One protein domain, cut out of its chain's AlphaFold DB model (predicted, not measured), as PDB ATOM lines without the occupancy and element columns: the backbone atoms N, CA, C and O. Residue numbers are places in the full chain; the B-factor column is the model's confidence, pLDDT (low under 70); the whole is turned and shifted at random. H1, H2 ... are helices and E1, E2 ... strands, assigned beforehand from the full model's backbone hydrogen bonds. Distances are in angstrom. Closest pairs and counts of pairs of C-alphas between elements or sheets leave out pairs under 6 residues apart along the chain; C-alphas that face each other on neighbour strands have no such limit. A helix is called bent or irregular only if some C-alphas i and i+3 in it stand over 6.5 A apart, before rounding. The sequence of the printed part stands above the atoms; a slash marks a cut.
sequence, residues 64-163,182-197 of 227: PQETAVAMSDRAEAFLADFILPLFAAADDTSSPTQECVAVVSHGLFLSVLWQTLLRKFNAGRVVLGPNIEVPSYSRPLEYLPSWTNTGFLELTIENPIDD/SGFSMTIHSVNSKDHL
ATOM      1  N   PRO A  64     -18.623 -19.743  -2.623       90.75
ATOM      2  CA  PRO A  64     -19.303 -21.029  -2.622       90.75
ATOM      3  C   PRO A  64     -18.385 -22.125  -2.072       90.75
ATOM      4  O   PRO A  64     -17.162 -22.045  -2.187       90.75
ATOM      5  N   GLN A  65     -18.990 -23.165  -1.497       93.12
ATOM      6  CA  GLN A  65     -18.257 -24.379  -1.156       93.12
ATOM      7  C   GLN A  65     -17.778 -25.096  -2.426       93.12
ATOM      8  O   GLN A  65     -18.431 -25.043  -3.473       93.12
ATOM      9  N   GLU A  66     -16.665 -25.808  -2.312       96.31
ATOM     10  CA  GLU A  66     -16.131 -26.672  -3.350       96.31
ATOM     11  C   GLU A  66     -17.177 -27.697  -3.797       96.31
ATOM     12  O   GLU A  66     -17.905 -28.283  -2.990       96.31
ATOM     13  N   THR A  67     -17.258 -27.905  -5.108       96.50
ATOM     14  CA  THR A  67     -18.210 -28.838  -5.706       96.50
ATOM     15  C   THR A  67     -17.708 -30.279  -5.602       96.50
ATOM     16  O   THR A  67     -16.509 -30.540  -5.507       96.50
ATOM     17  N   ALA A  68     -18.627 -31.244  -5.681       94.19
ATOM     18  CA  ALA A  68     -18.263 -32.662  -5.718       94.19
ATOM     19  C   ALA A  68     -17.358 -33.009  -6.918       94.19
ATOM     20  O   ALA A  68     -16.482 -33.861  -6.797       94.19
ATOM     21  N   VAL A  69     -17.544 -32.325  -8.055       96.81
ATOM     22  CA  VAL A  69     -16.703 -32.486  -9.252       96.81
ATOM     23  C   VAL A  69     -15.284 -31.999  -8.974       96.81
ATOM     24  O   VAL A  69     -14.359 -32.784  -9.113       96.81
ATOM     25  N   ALA A  70     -15.114 -30.777  -8.459       97.75
ATOM     26  CA  ALA A  70     -13.787 -30.243  -8.142       97.75
ATOM     27  C   ALA A  70     -13.032 -31.116  -7.122       97.75
ATOM     28  O   ALA A  70     -11.833 -31.349  -7.258       97.75
ATOM     29  N   MET A  71     -13.740 -31.660  -6.127       97.50
ATOM     30  CA  MET A  71     -13.152 -32.599  -5.172       97.50
ATOM     31  C   MET A  71     -12.745 -33.926  -5.828       97.50
ATOM     32  O   MET A  71     -11.695 -34.475  -5.495       97.50
ATOM     33  N   SER A  72     -13.554 -34.422  -6.768       97.31
ATOM     34  CA  SER A  72     -13.236 -35.622  -7.551       97.31
ATOM     35  C   SER A  72     -12.019 -35.389  -8.442       97.31
ATOM     36  O   SER A  72     -11.126 -36.226  -8.451       97.31
ATOM     37  N   ASP A  73     -11.918 -34.235  -9.104       98.06
ATOM     38  CA  ASP A  73     -10.766 -33.871  -9.937       98.06
ATOM     39  C   ASP A  73      -9.470 -33.827  -9.112       98.06
ATOM     40  O   ASP A  73      -8.428 -34.311  -9.553       98.06
ATOM     41  N   ARG A  74      -9.529 -33.317  -7.872       98.06
ATOM     42  CA  ARG A  74      -8.385 -33.369  -6.945       98.06
ATOM     43  C   ARG A  74      -8.000 -34.793  -6.564       98.06
ATOM     44  O   ARG A  74      -6.809 -35.087  -6.472       98.06
ATOM     45  N   ALA A  75      -8.979 -35.659  -6.308       98.19
ATOM     46  CA  ALA A  75      -8.722 -37.063  -6.006       98.19
ATOM     47  C   ALA A  75      -8.109 -37.792  -7.212       98.19
ATOM     48  O   ALA A  75      -7.146 -38.531  -7.043       98.19
ATOM     49  N   GLU A  76      -8.618 -37.539  -8.421       97.38
ATOM     50  CA  GLU A  76      -8.077 -38.069  -9.677       97.38
ATOM     51  C   GLU A  76      -6.621 -37.628  -9.884       97.38
ATOM     52  O   GLU A  76      -5.759 -38.474 -10.114       97.38
ATOM     53  N   ALA A  77      -6.323 -36.335  -9.714       97.88
ATOM     54  CA  ALA A  77      -4.959 -35.811  -9.805       97.88
ATOM     55  C   ALA A  77      -4.027 -36.441  -8.758       97.88
ATOM     56  O   ALA A  77      -2.920 -36.856  -9.082       97.88
ATOM     57  N   PHE A  78      -4.485 -36.587  -7.509       98.06
ATOM     58  CA  PHE A  78      -3.694 -37.251  -6.471       98.06
ATOM     59  C   PHE A  78      -3.368 -38.706  -6.836       98.06
ATOM     60  O   PHE A  78      -2.222 -39.134  -6.700       98.06
ATOM     61  N   LEU A  79      -4.355 -39.465  -7.321       96.19
ATOM     62  CA  LEU A  79      -4.128 -40.844  -7.750       96.19
ATOM     63  C   LEU A  79      -3.154 -40.910  -8.931       96.19
ATOM     64  O   LEU A  79      -2.244 -41.737  -8.912       96.19
ATOM     65  N   ALA A  80      -3.324 -40.035  -9.923       94.69
ATOM     66  CA  ALA A  80      -2.501 -40.012 -11.124       94.69
ATOM     67  C   ALA A  80      -1.042 -39.630 -10.848       94.69
ATOM     68  O   ALA A  80      -0.136 -40.298 -11.340       94.69
ATOM     69  N   ASP A  81      -0.823 -38.600 -10.032       94.81
ATOM     70  CA  ASP A  81       0.500 -38.006  -9.842       94.81
ATOM     71  C   ASP A  81       1.306 -38.678  -8.720       94.81
ATOM     72  O   ASP A  81       2.533 -38.593  -8.717       94.81
ATOM     73  N   PHE A  82       0.643 -39.336  -7.754       94.00
ATOM     74  CA  PHE A  82       1.309 -39.860  -6.549       94.00
ATOM     75  C   PHE A  82       1.122 -41.351  -6.307       94.00
ATOM     76  O   PHE A  82       2.010 -41.965  -5.727       94.00
ATOM     77  N   ILE A  83      -0.011 -41.936  -6.703       93.06
ATOM     78  CA  ILE A  83      -0.302 -43.345  -6.403       93.06
ATOM     79  C   ILE A  83       0.065 -44.243  -7.582       93.06
ATOM     80  O   ILE A  83       0.794 -45.212  -7.394       93.06
ATOM     81  N   LEU A  84      -0.375 -43.912  -8.801       90.25
ATOM     82  CA  LEU A  84      -0.051 -44.692 -10.002       90.25
ATOM     83  C   LEU A  84       1.460 -44.867 -10.243       90.25
ATOM     84  O   LEU A  84       1.859 -45.991 -10.553       90.25
ATOM     85  N   PRO A  85       2.321 -43.843 -10.064       90.19
ATOM     86  CA  PRO A  85       3.754 -43.998 -10.309       90.19
ATOM     87  C   PRO A  85       4.437 -45.031  -9.406       90.19
ATOM     88  O   PRO A  85       5.450 -45.597  -9.806       90.19
ATOM     89  N   LEU A  86       3.882 -45.312  -8.221       87.50
ATOM     90  CA  LEU A  86       4.438 -46.308  -7.295       87.50
ATOM     91  C   LEU A  86       4.338 -47.725  -7.867       87.50
ATOM     92  O   LEU A  86       5.254 -48.525  -7.716       87.50
ATOM     93  N   PHE A  87       3.268 -48.015  -8.605       83.44
ATOM     94  CA  PHE A  87       3.093 -49.315  -9.251       83.44
ATOM     95  C   PHE A  87       3.996 -49.490 -10.473       83.44
ATOM     96  O   PHE A  87       4.424 -50.602 -10.748       83.44
ATOM     97  N   ALA A  88       4.317 -48.404 -11.184       76.38
ATOM     98  CA  ALA A  88       5.245 -48.450 -12.315       76.38
ATOM     99  C   ALA A  88       6.707 -48.633 -11.870       76.38
ATOM    100  O   ALA A  88       7.485 -49.264 -12.575       76.38
ATOM    101  N   ALA A  89       7.083 -48.086 -10.710       68.69
ATOM    102  CA  ALA A  89       8.436 -48.211 -10.166       68.69
ATOM    103  C   ALA A  89       8.709 -49.584  -9.520       68.69
ATOM    104  O   ALA A  89       9.861 -50.013  -9.461       68.69
ATOM    105  N   ALA A  90       7.665 -50.278  -9.050       61.56
ATOM    106  CA  ALA A  90       7.787 -51.565  -8.367       61.56
ATOM    107  C   ALA A  90       8.307 -52.701  -9.274       61.56
ATOM    108  O   ALA A  90       8.984 -53.604  -8.778       61.56
ATOM    109  N   ASP A  91       8.054 -52.639 -10.588       57.84
ATOM    110  CA  ASP A  91       8.519 -53.642 -11.562       57.84
ATOM    111  C   ASP A  91      10.054 -53.637 -11.749       57.84
ATOM    112  O   ASP A  91      10.635 -54.655 -12.132       57.84
ATOM    113  N   ASP A  92      10.731 -52.524 -11.439       54.06
ATOM    114  CA  ASP A  92      12.178 -52.355 -11.653       54.06
ATOM    115  C   ASP A  92      13.038 -52.847 -10.473       54.06
ATOM    116  O   ASP A  92      14.251 -53.050 -10.610       54.06
ATOM    117  N   THR A  93      12.444 -53.060  -9.296       51.94
ATOM    118  CA  THR A  93      13.186 -53.442  -8.089       51.94
ATOM    119  C   THR A  93      13.008 -54.914  -7.748       51.94
ATOM    120  O   THR A  93      11.968 -55.343  -7.263       51.94
ATOM    121  N   SER A  94      14.087 -55.692  -7.870       51.25
ATOM    122  CA  SER A  94      14.217 -57.084  -7.402       51.25
ATOM    123  C   SER A  94      14.192 -57.237  -5.864       51.25
ATOM    124  O   SER A  94      14.838 -58.129  -5.309       51.25
ATOM    125  N   SER A  95      13.525 -56.321  -5.160       52.31
ATOM    126  CA  SER A  95      13.388 -56.285  -3.709       52.31
ATOM    127  C   SER A  95      12.022 -56.862  -3.323       52.31
ATOM    128  O   SER A  95      11.007 -56.288  -3.700       52.31
ATOM    129  N   PRO A  96      11.945 -57.949  -2.539       55.19
ATOM    130  CA  PRO A  96      10.678 -58.561  -2.126       55.19
ATOM    131  C   PRO A  96       9.932 -57.760  -1.038       55.19
ATOM    132  O   PRO A  96       9.040 -58.288  -0.376       55.19
ATOM    133  N   THR A  97      10.330 -56.516  -0.767       63.69
ATOM    134  CA  THR A  97       9.740 -55.707   0.302       63.69
ATOM    135  C   THR A  97       8.469 -55.033  -0.188       63.69
ATOM    136  O   THR A  97       8.530 -54.156  -1.043       63.69
ATOM    137  N   GLN A  98       7.335 -55.412   0.396       71.19
ATOM    138  CA  GLN A  98       6.055 -54.743   0.189       71.19
ATOM    139  C   GLN A  98       6.184 -53.238   0.478       71.19
ATOM    140  O   GLN A  98       6.553 -52.843   1.587       71.19
ATOM    141  N   GLU A  99       5.861 -52.401  -0.508       83.31
ATOM    142  CA  GLU A  99       5.772 -50.958  -0.308       83.31
ATOM    143  C   GLU A  99       4.497 -50.614   0.470       83.31
ATOM    144  O   GLU A  99       3.407 -51.109   0.178       83.31
ATOM    145  N   CYS A 100       4.632 -49.772   1.497       88.81
ATOM    146  CA  CYS A 100       3.519 -49.336   2.334       88.81
ATOM    147  C   CYS A 100       3.411 -47.813   2.297       88.81
ATOM    148  O   CYS A 100       4.365 -47.100   2.617       88.81
ATOM    149  N   VAL A 101       2.230 -47.320   1.925       92.44
ATOM    150  CA  VAL A 101       1.932 -45.892   1.801       92.44
ATOM    151  C   VAL A 101       0.788 -45.543   2.736       92.44
ATOM    152  O   VAL A 101      -0.290 -46.126   2.663       92.44
ATOM    153  N   ALA A 102       1.006 -44.545   3.588       94.44
ATOM    154  CA  ALA A 102      -0.035 -43.988   4.439       94.44
ATOM    155  C   ALA A 102      -0.526 -42.652   3.870       94.44
ATOM    156  O   ALA A 102       0.245 -41.700   3.742       94.44
ATOM    157  N   VAL A 103      -1.825 -42.562   3.577       96.62
ATOM    158  CA  VAL A 103      -2.481 -41.320   3.146       96.62
ATOM    159  C   VAL A 103      -3.282 -40.751   4.312       96.62
ATOM    160  O   VAL A 103      -4.218 -41.378   4.800       96.62
ATOM    161  N   VAL A 104      -2.923 -39.546   4.761       96.06
ATOM    162  CA  VAL A 104      -3.603 -38.851   5.864       96.06
ATOM    163  C   VAL A 104      -4.379 -37.664   5.305       96.06
ATOM    164  O   VAL A 104      -3.799 -36.776   4.684       96.06
ATOM    165  N   SER A 105      -5.693 -37.652   5.519       97.06
ATOM    166  CA  SER A 105      -6.597 -36.621   5.001       97.06
ATOM    167  C   SER A 105      -7.833 -36.478   5.910       97.06
ATOM    168  O   SER A 105      -7.743 -36.680   7.122       97.06
ATOM    169  N   HIS A 106      -8.975 -36.090   5.348       96.19
ATOM    170  CA  HIS A 106     -10.189 -35.694   6.047       96.19
ATOM    171  C   HIS A 106     -11.402 -36.485   5.557       96.19
ATOM    172  O   HIS A 106     -11.364 -37.100   4.497       96.19
ATOM    173  N   GLY A 107     -12.482 -36.490   6.334       94.88
ATOM    174  CA  GLY A 107     -13.580 -37.431   6.134       94.88
ATOM    175  C   GLY A 107     -14.274 -37.320   4.776       94.88
ATOM    176  O   GLY A 107     -14.471 -38.348   4.133       94.88
ATOM    177  N   LEU A 108     -14.640 -36.115   4.319       95.31
ATOM    178  CA  LEU A 108     -15.360 -35.993   3.041       95.31
ATOM    179  C   LEU A 108     -14.427 -36.266   1.866       95.31
ATOM    180  O   LEU A 108     -14.780 -37.042   0.974       95.31
ATOM    181  N   PHE A 109     -13.219 -35.700   1.898       97.88
ATOM    182  CA  PHE A 109     -12.229 -35.971   0.865       97.88
ATOM    183  C   PHE A 109     -11.856 -37.457   0.780       97.88
ATOM    184  O   PHE A 109     -11.811 -37.998  -0.319       97.88
ATOM    185  N   LEU A 110     -11.660 -38.155   1.905       97.50
ATOM    186  CA  LEU A 110     -11.361 -39.594   1.917       97.50
ATOM    187  C   LEU A 110     -12.504 -40.429   1.329       97.50
ATOM    188  O   LEU A 110     -12.244 -41.413   0.641       97.50
ATOM    189  N   SER A 111     -13.764 -40.043   1.549       95.81
ATOM    190  CA  SER A 111     -14.905 -40.686   0.885       95.81
ATOM    191  C   SER A 111     -14.861 -40.509  -0.637       95.81
ATOM    192  O   SER A 111     -15.096 -41.474  -1.363       95.81
ATOM    193  N   VAL A 112     -14.526 -39.313  -1.133       97.06
ATOM    194  CA  VAL A 112     -14.383 -39.062  -2.580       97.06
ATOM    195  C   VAL A 112     -13.162 -39.779  -3.154       97.06
ATOM    196  O   VAL A 112     -13.256 -40.387  -4.221       97.06
ATOM    197  N   LEU A 113     -12.036 -39.773  -2.444       97.75
ATOM    198  CA  LEU A 113     -10.825 -40.486  -2.834       97.75
ATOM    199  C   LEU A 113     -11.081 -41.990  -2.943       97.75
ATOM    200  O   LEU A 113     -10.697 -42.591  -3.942       97.75
ATOM    201  N   TRP A 114     -11.792 -42.574  -1.977       96.50
ATOM    202  CA  TRP A 114     -12.201 -43.976  -2.022       96.50
ATOM    203  C   TRP A 114     -13.030 -44.297  -3.267       96.50
ATOM    204  O   TRP A 114     -12.690 -45.206  -4.017       96.50
ATOM    205  N   GLN A 115     -14.084 -43.521  -3.529       95.25
ATOM    206  CA  GLN A 115     -14.931 -43.716  -4.712       95.25
ATOM    207  C   GLN A 115     -14.137 -43.588  -6.009       95.25
ATOM    208  O   GLN A 115     -14.365 -44.326  -6.963       95.25
ATOM    209  N   THR A 116     -13.212 -42.632  -6.046       95.69
ATOM    210  CA  THR A 116     -12.358 -42.379  -7.204       95.69
ATOM    211  C   THR A 116     -11.398 -43.531  -7.439       95.69
ATOM    212  O   THR A 116     -11.300 -44.005  -8.566       95.69
ATOM    213  N   LEU A 117     -10.762 -44.037  -6.382       95.25
ATOM    214  CA  LEU A 117      -9.887 -45.199  -6.442       95.25
ATOM    215  C   LEU A 117     -10.662 -46.446  -6.882       95.25
ATOM    216  O   LEU A 117     -10.251 -47.110  -7.828       95.25
ATOM    217  N   LEU A 118     -11.806 -46.728  -6.257       93.69
ATOM    218  CA  LEU A 118     -12.620 -47.909  -6.544       93.69
ATOM    219  C   LEU A 118     -13.080 -47.954  -8.011       93.69
ATOM    220  O   LEU A 118     -13.011 -49.007  -8.638       93.69
ATOM    221  N   ARG A 119     -13.452 -46.804  -8.596       92.75
ATOM    222  CA  ARG A 119     -13.834 -46.678 -10.019       92.75
ATOM    223  C   ARG A 119     -12.725 -47.052 -11.007       92.75
ATOM    224  O   ARG A 119     -13.010 -47.251 -12.184       92.75
ATOM    225  N   LYS A 120     -11.466 -47.110 -10.571       91.31
ATOM    226  CA  LYS A 120     -10.335 -47.499 -11.425       91.31
ATOM    227  C   LYS A 120     -10.144 -49.018 -11.494       91.31
ATOM    228  O   LYS A 120      -9.407 -49.477 -12.370       91.31
ATOM    229  N   PHE A 121     -10.800 -49.779 -10.619       91.12
ATOM    230  CA  PHE A 121     -10.749 -51.239 -10.589       91.12
ATOM    231  C   PHE A 121     -11.971 -51.853 -11.266       91.12
ATOM    232  O   PHE A 121     -13.080 -51.320 -11.226       91.12
ATOM    233  N   ASN A 122     -11.776 -53.038 -11.841       86.81
ATOM    234  CA  ASN A 122     -12.886 -53.882 -12.258       86.81
ATOM    235  C   ASN A 122     -13.589 -54.440 -11.013       86.81
ATOM    236  O   ASN A 122     -12.926 -54.976 -10.128       86.81
ATOM    237  N   ALA A 123     -14.922 -54.382 -10.955       83.50
ATOM    238  CA  ALA A 123     -15.683 -54.789  -9.765       83.50
ATOM    239  C   ALA A 123     -15.379 -56.229  -9.297       83.50
ATOM    240  O   ALA A 123     -15.339 -56.492  -8.102       83.50
ATOM    241  N   GLY A 124     -15.102 -57.155 -10.225       84.44
ATOM    242  CA  GLY A 124     -14.731 -58.544  -9.905       84.44
ATOM    243  C   GLY A 124     -13.302 -58.737  -9.375       84.44
ATOM    244  O   GLY A 124     -12.946 -59.848  -9.000       84.44
ATOM    245  N   ARG A 125     -12.479 -57.683  -9.365       88.50
ATOM    246  CA  ARG A 125     -11.091 -57.678  -8.870       88.50
ATOM    247  C   ARG A 125     -10.969 -56.990  -7.503       88.50
ATOM    248  O   ARG A 125      -9.858 -56.830  -7.009       88.50
ATOM    249  N   VAL A 126     -12.089 -56.575  -6.904       91.12
ATOM    250  CA  VAL A 126     -12.136 -55.958  -5.574       91.12
ATOM    251  C   VAL A 126     -12.789 -56.933  -4.609       91.12
ATOM    252  O   VAL A 126     -13.942 -57.319  -4.793       91.12
ATOM    253  N   VAL A 127     -12.054 -57.332  -3.576       90.81
ATOM    254  CA  VAL A 127     -12.510 -58.316  -2.594       90.81
ATOM    255  C   VAL A 127     -12.408 -57.768  -1.175       90.81
ATOM    256  O   VAL A 127     -11.517 -56.989  -0.836       90.81
ATOM    257  N   LEU A 128     -13.351 -58.183  -0.334       89.31
ATOM    258  CA  LEU A 128     -13.302 -57.942   1.104       89.31
ATOM    259  C   LEU A 128     -12.524 -59.083   1.759       89.31
ATOM    260  O   LEU A 128     -12.804 -60.255   1.504       89.31
ATOM    261  N   GLY A 129     -11.548 -58.736   2.592       85.31
ATOM    262  CA  GLY A 129     -10.774 -59.692   3.368       85.31
ATOM    263  C   GLY A 129     -11.640 -60.466   4.372       85.31
ATOM    264  O   GLY A 129     -12.735 -60.025   4.737       85.31
ATOM    265  N   PRO A 130     -11.146 -61.611   4.873       75.19
ATOM    266  CA  PRO A 130     -11.932 -62.569   5.659       75.19
ATOM    267  C   PRO A 130     -12.460 -62.021   6.994       75.19
ATOM    268  O   PRO A 130     -13.415 -62.569   7.537       75.19
ATOM    269  N   ASN A 131     -11.856 -60.952   7.516       73.19
ATOM    270  CA  ASN A 131     -12.192 -60.364   8.816       73.19
ATOM    271  C   ASN A 131     -13.012 -59.073   8.707       73.19
ATOM    272  O   ASN A 131     -13.265 -58.419   9.718       73.19
ATOM    273  N   ILE A 132     -13.430 -58.689   7.499       75.56
ATOM    274  CA  ILE A 132     -14.377 -57.592   7.341       75.56
ATOM    275  C   ILE A 132     -15.765 -58.173   7.551       75.56
ATOM    276  O   ILE A 132     -16.342 -58.789   6.654       75.56
ATOM    277  N   GLU A 133     -16.316 -57.960   8.745       63.41
ATOM    278  CA  GLU A 133     -17.755 -58.087   8.929       63.41
ATOM    279  C   GLU A 133     -18.401 -57.173   7.890       63.41
ATOM    280  O   GLU A 133     -18.197 -55.966   7.937       63.41
ATOM    281  N   VAL A 134     -19.118 -57.731   6.911       58.19
ATOM    282  CA  VAL A 134     -19.986 -56.944   6.032       58.19
ATOM    283  C   VAL A 134     -21.136 -56.510   6.936       58.19
ATOM    284  O   VAL A 134     -22.025 -57.324   7.193       58.19
ATOM    285  N   PRO A 135     -21.146 -55.295   7.507       50.84
ATOM    286  CA  PRO A 135     -22.083 -54.922   8.548       50.84
ATOM    287  C   PRO A 135     -23.390 -54.584   7.859       50.84
ATOM    288  O   PRO A 135     -23.671 -53.413   7.650       50.84
ATOM    289  N   SER A 136     -24.142 -55.600   7.424       50.31
ATOM    290  CA  SER A 136     -25.436 -55.480   6.744       50.31
ATOM    291  C   SER A 136     -25.542 -54.197   5.915       50.31
ATOM    292  O   SER A 136     -26.488 -53.421   6.082       50.31
ATOM    293  N   TYR A 137     -24.514 -53.894   5.108       54.97
ATOM    294  CA  TYR A 137     -24.489 -52.644   4.373       54.97
ATOM    295  C   TYR A 137     -25.536 -52.814   3.287       54.97
ATOM    296  O   TYR A 137     -25.313 -53.451   2.267       54.97
ATOM    297  N   SER A 138     -26.701 -52.214   3.497       60.44
ATOM    298  CA  SER A 138     -27.704 -52.028   2.449       60.44
ATOM    299  C   SER A 138     -27.211 -51.092   1.338       60.44
ATOM    300  O   SER A 138     -27.971 -50.764   0.430       60.44
ATOM    301  N   ARG A 139     -25.956 -50.626   1.419       70.75
ATOM    302  CA  ARG A 139     -25.329 -49.698   0.491       70.75
ATOM    303  C   ARG A 139     -24.163 -50.355  -0.256       70.75
ATOM    304  O   ARG A 139     -23.439 -51.148   0.342       70.75
ATOM    305  N   PRO A 140     -23.970 -49.982  -1.529       83.88
ATOM    306  CA  PRO A 140     -22.815 -50.386  -2.322       83.88
ATOM    307  C   PRO A 140     -21.466 -49.998  -1.688       83.88
ATOM    308  O   PRO A 140     -21.398 -49.057  -0.891       83.88
ATOM    309  N   LEU A 141     -20.397 -50.709  -2.064       86.00
ATOM    310  CA  LEU A 141     -19.040 -50.568  -1.515       86.00
ATOM    311  C   LEU A 141     -18.445 -49.160  -1.731       86.00
ATOM    312  O   LEU A 141     -17.611 -48.706  -0.950       86.00
ATOM    313  N   GLU A 142     -18.925 -48.430  -2.736       88.38
ATOM    314  CA  GLU A 142     -18.612 -47.024  -3.006       88.38
ATOM    315  C   GLU A 142     -18.966 -46.100  -1.822       88.38
ATOM    316  O   GLU A 142     -18.412 -45.006  -1.683       88.38
ATOM    317  N   TYR A 143     -19.893 -46.518  -0.957       88.19
ATOM    318  CA  TYR A 143     -20.434 -45.712   0.135       88.19
ATOM    319  C   TYR A 143     -20.073 -46.297   1.500       88.19
ATOM    320  O   TYR A 143     -20.939 -46.765   2.244       88.19
ATOM    321  N   LEU A 144     -18.785 -46.217   1.843       87.00
ATOM    322  CA  LEU A 144     -18.300 -46.544   3.184       87.00
ATOM    323  C   LEU A 144     -18.972 -45.656   4.254       87.00
ATOM    324  O   LEU A 144     -19.408 -44.536   3.955       87.00
ATOM    325  N   PRO A 145     -19.045 -46.120   5.517       85.81
ATOM    326  CA  PRO A 145     -19.502 -45.291   6.627       85.81
ATOM    327  C   PRO A 145     -18.705 -43.994   6.758       85.81
ATOM    328  O   PRO A 145     -17.560 -43.897   6.318       85.81
ATOM    329  N   SER A 146     -19.279 -43.016   7.461       88.69
ATOM    330  CA  SER A 146     -18.557 -41.794   7.815       88.69
ATOM    331  C   SER A 146     -17.246 -42.111   8.538       88.69
ATOM    332  O   SER A 146     -17.230 -42.803   9.563       88.69
ATOM    333  N   TRP A 147     -16.156 -41.554   8.015       91.62
ATOM    334  CA  TRP A 147     -14.839 -41.639   8.622       91.62
ATOM    335  C   TRP A 147     -14.867 -41.075  10.028       91.62
ATOM    336  O   TRP A 147     -15.392 -39.991  10.289       91.62
ATOM    337  N   THR A 148     -14.298 -41.834  10.948       91.38
ATOM    338  CA  THR A 148     -14.123 -41.366  12.312       91.38
ATOM    339  C   THR A 148     -12.739 -40.761  12.470       91.38
ATOM    340  O   THR A 148     -11.810 -41.117  11.747       91.38
ATOM    341  N   ASN A 149     -12.579 -39.852  13.432       91.75
ATOM    342  CA  ASN A 149     -11.267 -39.270  13.708       91.75
ATOM    343  C   ASN A 149     -10.251 -40.373  14.006       91.75
ATOM    344  O   ASN A 149     -10.525 -41.236  14.842       91.75
ATOM    345  N   THR A 150      -9.115 -40.287  13.313       92.00
ATOM    346  CA  THR A 150      -8.000 -41.247  13.322       92.00
ATOM    347  C   THR A 150      -8.354 -42.673  12.902       92.00
ATOM    348  O   THR A 150      -7.491 -43.539  12.991       92.00
ATOM    349  N   GLY A 151      -9.575 -42.922  12.418       92.94
ATOM    350  CA  GLY A 151      -9.926 -44.195  11.804       92.94
ATOM    351  C   GLY A 151      -9.241 -44.359  10.450       92.94
ATOM    352  O   GLY A 151      -9.085 -43.378   9.721       92.94
ATOM    353  N   PHE A 152      -8.842 -45.584  10.113       94.31
ATOM    354  CA  PHE A 152      -8.131 -45.879   8.867       94.31
ATOM    355  C   PHE A 152      -8.835 -46.951   8.027       94.31
ATOM    356  O   PHE A 152      -9.618 -47.757   8.531       94.31
ATOM    357  N   LEU A 153      -8.566 -46.913   6.723       94.75
ATOM    358  CA  LEU A 153      -8.896 -47.952   5.750       94.75
ATOM    359  C   LEU A 153      -7.581 -48.601   5.352       94.75
ATOM    360  O   LEU A 153      -6.658 -47.902   4.933       94.75
ATOM    361  N   GLU A 154      -7.512 -49.914   5.482       94.81
ATOM    362  CA  GLU A 154      -6.357 -50.693   5.063       94.81
ATOM    363  C   GLU A 154      -6.747 -51.560   3.874       94.81
ATOM    364  O   GLU A 154      -7.790 -52.219   3.887       94.81
ATOM    365  N   LEU A 155      -5.913 -51.549   2.839       94.88
ATOM    366  CA  LEU A 155      -6.091 -52.356   1.642       94.88
ATOM    367  C   LEU A 155      -4.734 -52.691   1.021       94.88
ATOM    368  O   LEU A 155      -3.767 -51.949   1.186       94.88
ATOM    369  N   THR A 156      -4.690 -53.791   0.280       93.94
ATOM    370  CA  THR A 156      -3.567 -54.180  -0.577       93.94
ATOM    371  C   THR A 156      -4.010 -54.097  -2.026       93.94
ATOM    372  O   THR A 156      -5.104 -54.545  -2.363       93.94
ATOM    373  N   ILE A 157      -3.154 -53.531  -2.873       92.56
ATOM    374  CA  ILE A 157      -3.297 -53.564  -4.327       92.56
ATOM    375  C   ILE A 157      -2.137 -54.392  -4.858       92.56
ATOM    376  O   ILE A 157      -0.985 -54.109  -4.539       92.56
ATOM    377  N   GLU A 158      -2.440 -55.408  -5.651       89.69
ATOM    378  CA  GLU A 158      -1.450 -56.329  -6.198       89.69
ATOM    379  C   GLU A 158      -1.701 -56.555  -7.686       89.69
ATOM    380  O   GLU A 158      -2.833 -56.462  -8.164       89.69
ATOM    381  N   ASN A 159      -0.632 -56.816  -8.434       85.50
ATOM    382  CA  ASN A 159      -0.744 -57.293  -9.801       85.50
ATOM    383  C   ASN A 159      -0.797 -58.829  -9.745       85.50
ATOM    384  O   ASN A 159       0.228 -59.438  -9.431       85.50
ATOM    385  N   PRO A 160      -1.949 -59.479  -9.972       75.50
ATOM    386  CA  PRO A 160      -2.005 -60.928 -10.060       75.50
ATOM    387  C   PRO A 160      -1.116 -61.382 -11.223       75.50
ATOM    388  O   PRO A 160      -1.436 -61.170 -12.390       75.50
ATOM    389  N   ILE A 161       0.008 -62.016 -10.895       62.12
ATOM    390  CA  ILE A 161       1.071 -62.436 -11.827       62.12
ATOM    391  C   ILE A 161       0.584 -63.464 -12.887       62.12
ATOM    392  O   ILE A 161       1.304 -63.772 -13.833       62.12
ATOM    393  N   ASP A 162      -0.665 -63.931 -12.831       51.16
ATOM    394  CA  ASP A 162      -1.144 -65.101 -13.581       51.16
ATOM    395  C   ASP A 162      -2.062 -64.823 -14.792       51.16
ATOM    396  O   ASP A 162      -2.816 -65.705 -15.195       51.16
ATOM    397  N   ASP A 163      -1.994 -63.653 -15.440       47.72
ATOM    398  CA  ASP A 163      -2.770 -63.387 -16.675       47.72
ATOM    399  C   ASP A 163      -1.914 -63.143 -17.933       47.72
ATOM    400  O   ASP A 163      -2.372 -62.581 -18.929       47.72
ATOM    401  N   SER A 182      -6.732 -51.798 -14.407       75.50
ATOM    402  CA  SER A 182      -7.442 -52.911 -15.071       75.50
ATOM    403  C   SER A 182      -6.777 -54.280 -14.869       75.50
ATOM    404  O   SER A 182      -7.483 -55.288 -14.780       75.50
ATOM    405  N   GLY A 183      -5.446 -54.311 -14.745       83.19
ATOM    406  CA  GLY A 183      -4.669 -55.516 -14.447       83.19
ATOM    407  C   GLY A 183      -4.572 -55.870 -12.961       83.19
ATOM    408  O   GLY A 183      -4.273 -57.012 -12.647       83.19
ATOM    409  N   PHE A 184      -4.873 -54.945 -12.049       89.75
ATOM    410  CA  PHE A 184      -4.625 -55.101 -10.615       89.75
ATOM    411  C   PHE A 184      -5.851 -55.646  -9.868       89.75
ATOM    412  O   PHE A 184      -6.999 -55.454 -10.281       89.75
ATOM    413  N   SER A 185      -5.611 -56.312  -8.740       91.94
ATOM    414  CA  SER A 185      -6.624 -56.661  -7.743       91.94
ATOM    415  C   SER A 185      -6.461 -55.832  -6.478       91.94
ATOM    416  O   SER A 185      -5.365 -55.400  -6.132       91.94
ATOM    417  N   MET A 186      -7.579 -55.595  -5.793       93.69
ATOM    418  CA  MET A 186      -7.631 -54.899  -4.514       93.69
ATOM    419  C   MET A 186      -8.265 -55.802  -3.463       93.69
ATOM    420  O   MET A 186      -9.401 -56.245  -3.624       93.69
ATOM    421  N   THR A 187      -7.563 -55.992  -2.352       93.81
ATOM    422  CA  THR A 187      -8.092 -56.647  -1.155       93.81
ATOM    423  C   THR A 187      -8.217 -55.619  -0.046       93.81
ATOM    424  O   THR A 187      -7.228 -55.013   0.352       93.81
ATOM    425  N   ILE A 188      -9.429 -55.408   0.459       94.06
ATOM    426  CA  ILE A 188      -9.679 -54.514   1.592       94.06
ATOM    427  C   ILE A 188      -9.516 -55.334   2.872       94.06
ATOM    428  O   ILE A 188     -10.130 -56.392   2.996       94.06
ATOM    429  N   HIS A 189      -8.724 -54.855   3.829       92.69
ATOM    430  CA  HIS A 189      -8.421 -55.569   5.079       92.69
ATOM    431  C   HIS A 189      -9.195 -55.030   6.274       92.69
ATOM    432  O   HIS A 189      -9.638 -55.802   7.122       92.69
ATOM    433  N   SER A 190      -9.404 -53.716   6.333       91.12
ATOM    434  CA  SER A 190     -10.154 -53.082   7.416       91.12
ATOM    435  C   SER A 190     -10.814 -51.785   6.958       91.12
ATOM    436  O   SER A 190     -10.262 -51.054   6.143       91.12
ATOM    437  N   VAL A 191     -12.004 -51.479   7.484       90.94
ATOM    438  CA  VAL A 191     -12.753 -50.255   7.156       90.94
ATOM    439  C   VAL A 191     -12.989 -49.449   8.424       90.94
ATOM    440  O   VAL A 191     -13.672 -49.908   9.337       90.94
ATOM    441  N   ASN A 192     -12.477 -48.215   8.454       90.31
ATOM    442  CA  ASN A 192     -12.631 -47.286   9.580       90.31
ATOM    443  C   ASN A 192     -12.161 -47.897  10.919       90.31
ATOM    444  O   ASN A 192     -12.758 -47.633  11.970       90.31
ATOM    445  N   SER A 193     -11.107 -48.725  10.865       90.62
ATOM    446  CA  SER A 193     -10.528 -49.386  12.037       90.62
ATOM    447  C   SER A 193      -9.894 -48.367  12.980       90.62
ATOM    448  O   SER A 193      -9.450 -47.293  12.570       90.62
ATOM    449  N   LYS A 194      -9.887 -48.706  14.272       91.25
ATOM    450  CA  LYS A 194      -9.275 -47.924  15.353       91.25
ATOM    451  C   LYS A 194      -8.506 -48.815  16.315       91.25
ATOM    452  O   LYS A 194      -8.488 -48.545  17.517       91.25
ATOM    453  N   ASP A 195      -7.907 -49.881  15.802       90.00
ATOM    454  CA  ASP A 195      -7.238 -50.882  16.635       90.00
ATOM    455  C   ASP A 195      -6.115 -50.262  17.483       90.00
ATOM    456  O   ASP A 195      -5.924 -50.625  18.643       90.00
ATOM    457  N   HIS A 196      -5.468 -49.202  16.981       87.88
ATOM    458  CA  HIS A 196      -4.474 -48.409  17.715       87.88
ATOM    459  C   HIS A 196      -5.026 -47.659  18.938       87.88
ATOM    460  O   HIS A 196      -4.249 -47.109  19.718       87.88
ATOM    461  N   LEU A 197      -6.349 -47.588  19.108       88.81
ATOM    462  CA  LEU A 197      -7.009 -46.927  20.236       88.81
ATOM    463  C   LEU A 197      -7.545 -47.899  21.291       88.81
ATOM    464  O   LEU A 197      -8.040 -47.417  22.310       88.81
TER     465      LEU A 197
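This is residues 64 to 163 and 182 to 197 of the 227 residues of an uncharacterized protein of Cladophialophora yegresii CBS 114405 (UniProt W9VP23). A long helix, H1, runs along one side of the domain, a small sheet of three strands makes the opposite side, and the shorter helix H2 sits between them and crosses the first part of H1. Beyond the far end of H1, residues 91 to 97 stick out as a loop, and the chain then comes back to H2. The 116 printed residues hold two named helices and three named strands in the order H1, H2, E1, E2, E3; the sheet is mixed, in the order E1, E3, E2. The class is mixed, helices and strands, with 54 of the 116 residues in named elements, under half. The whole is compact, with a radius of gyration of the C-alphas of 15.1 A and spans of 46 by 35 by 30 A.

H1, residues 68 to 90, has a kink of 26 degrees near residue 78. It is irregular, but only just: C-alphas 81 and 84 are 6.7 A apart. H2, residues 107 to 118, touches residues 71 to 79 of H1 alone, and the closest C-alphas, those of Ala 75 and Leu 113, are 5.1 A apart. The lines of H1 and H2 stand at a steep tilt of 56 degrees, and they run the same way. Every O i to N i+4 pair is within hydrogen-bond range in H2, and 14 of 19 are in H1. E1, residues 126 to 128, is an edge strand and is parallel to E3, residues 185 to 193, at 40 degrees; N 127 and O 186 are 2.9 A apart, within hydrogen-bond range. E2, residues 152 to 158, is the other edge strand and is antiparallel to E3, at 169 degrees; N 156 and O 187 are within hydrogen-bond range at 2.8 A, and N 189 and O 154 also at 2.8 A. H2 is only just on this sheet, with 5 pairs of C-alphas within 10 A, and only grazes it with residues 110 to 118. H1 is not on the sheet and is apart from E1, E2 and E3.

H1 begins at C-alpha 68, (-18.263, -32.662, -5.718), and is 32.3 A long. H2 is 16.5 A long and begins at C-alpha 107, (-13.580, -37.431, 6.134). E1 has three residues and is 7.1 A long; E2 is 19.5 A long. E3 is 21.4 A long and ends at C-alpha 193, (-10.528, -49.386, 12.037).

The C-alphas farthest apart, those of Pro 64 and Ser 94, are 49.5 A apart. The links from H1 to H2 and from E1 to E2 are long, and that from H2 to E1 is short. The link from E2 to E3 runs across the cut: residues 164 to 181 are not printed, and C-alphas 163 and 182 are 11.6 A apart. The mean pLDDT of the printed part is 85.5, with residues 89 to 97, 133 to 138 and 161 to 163 under 70.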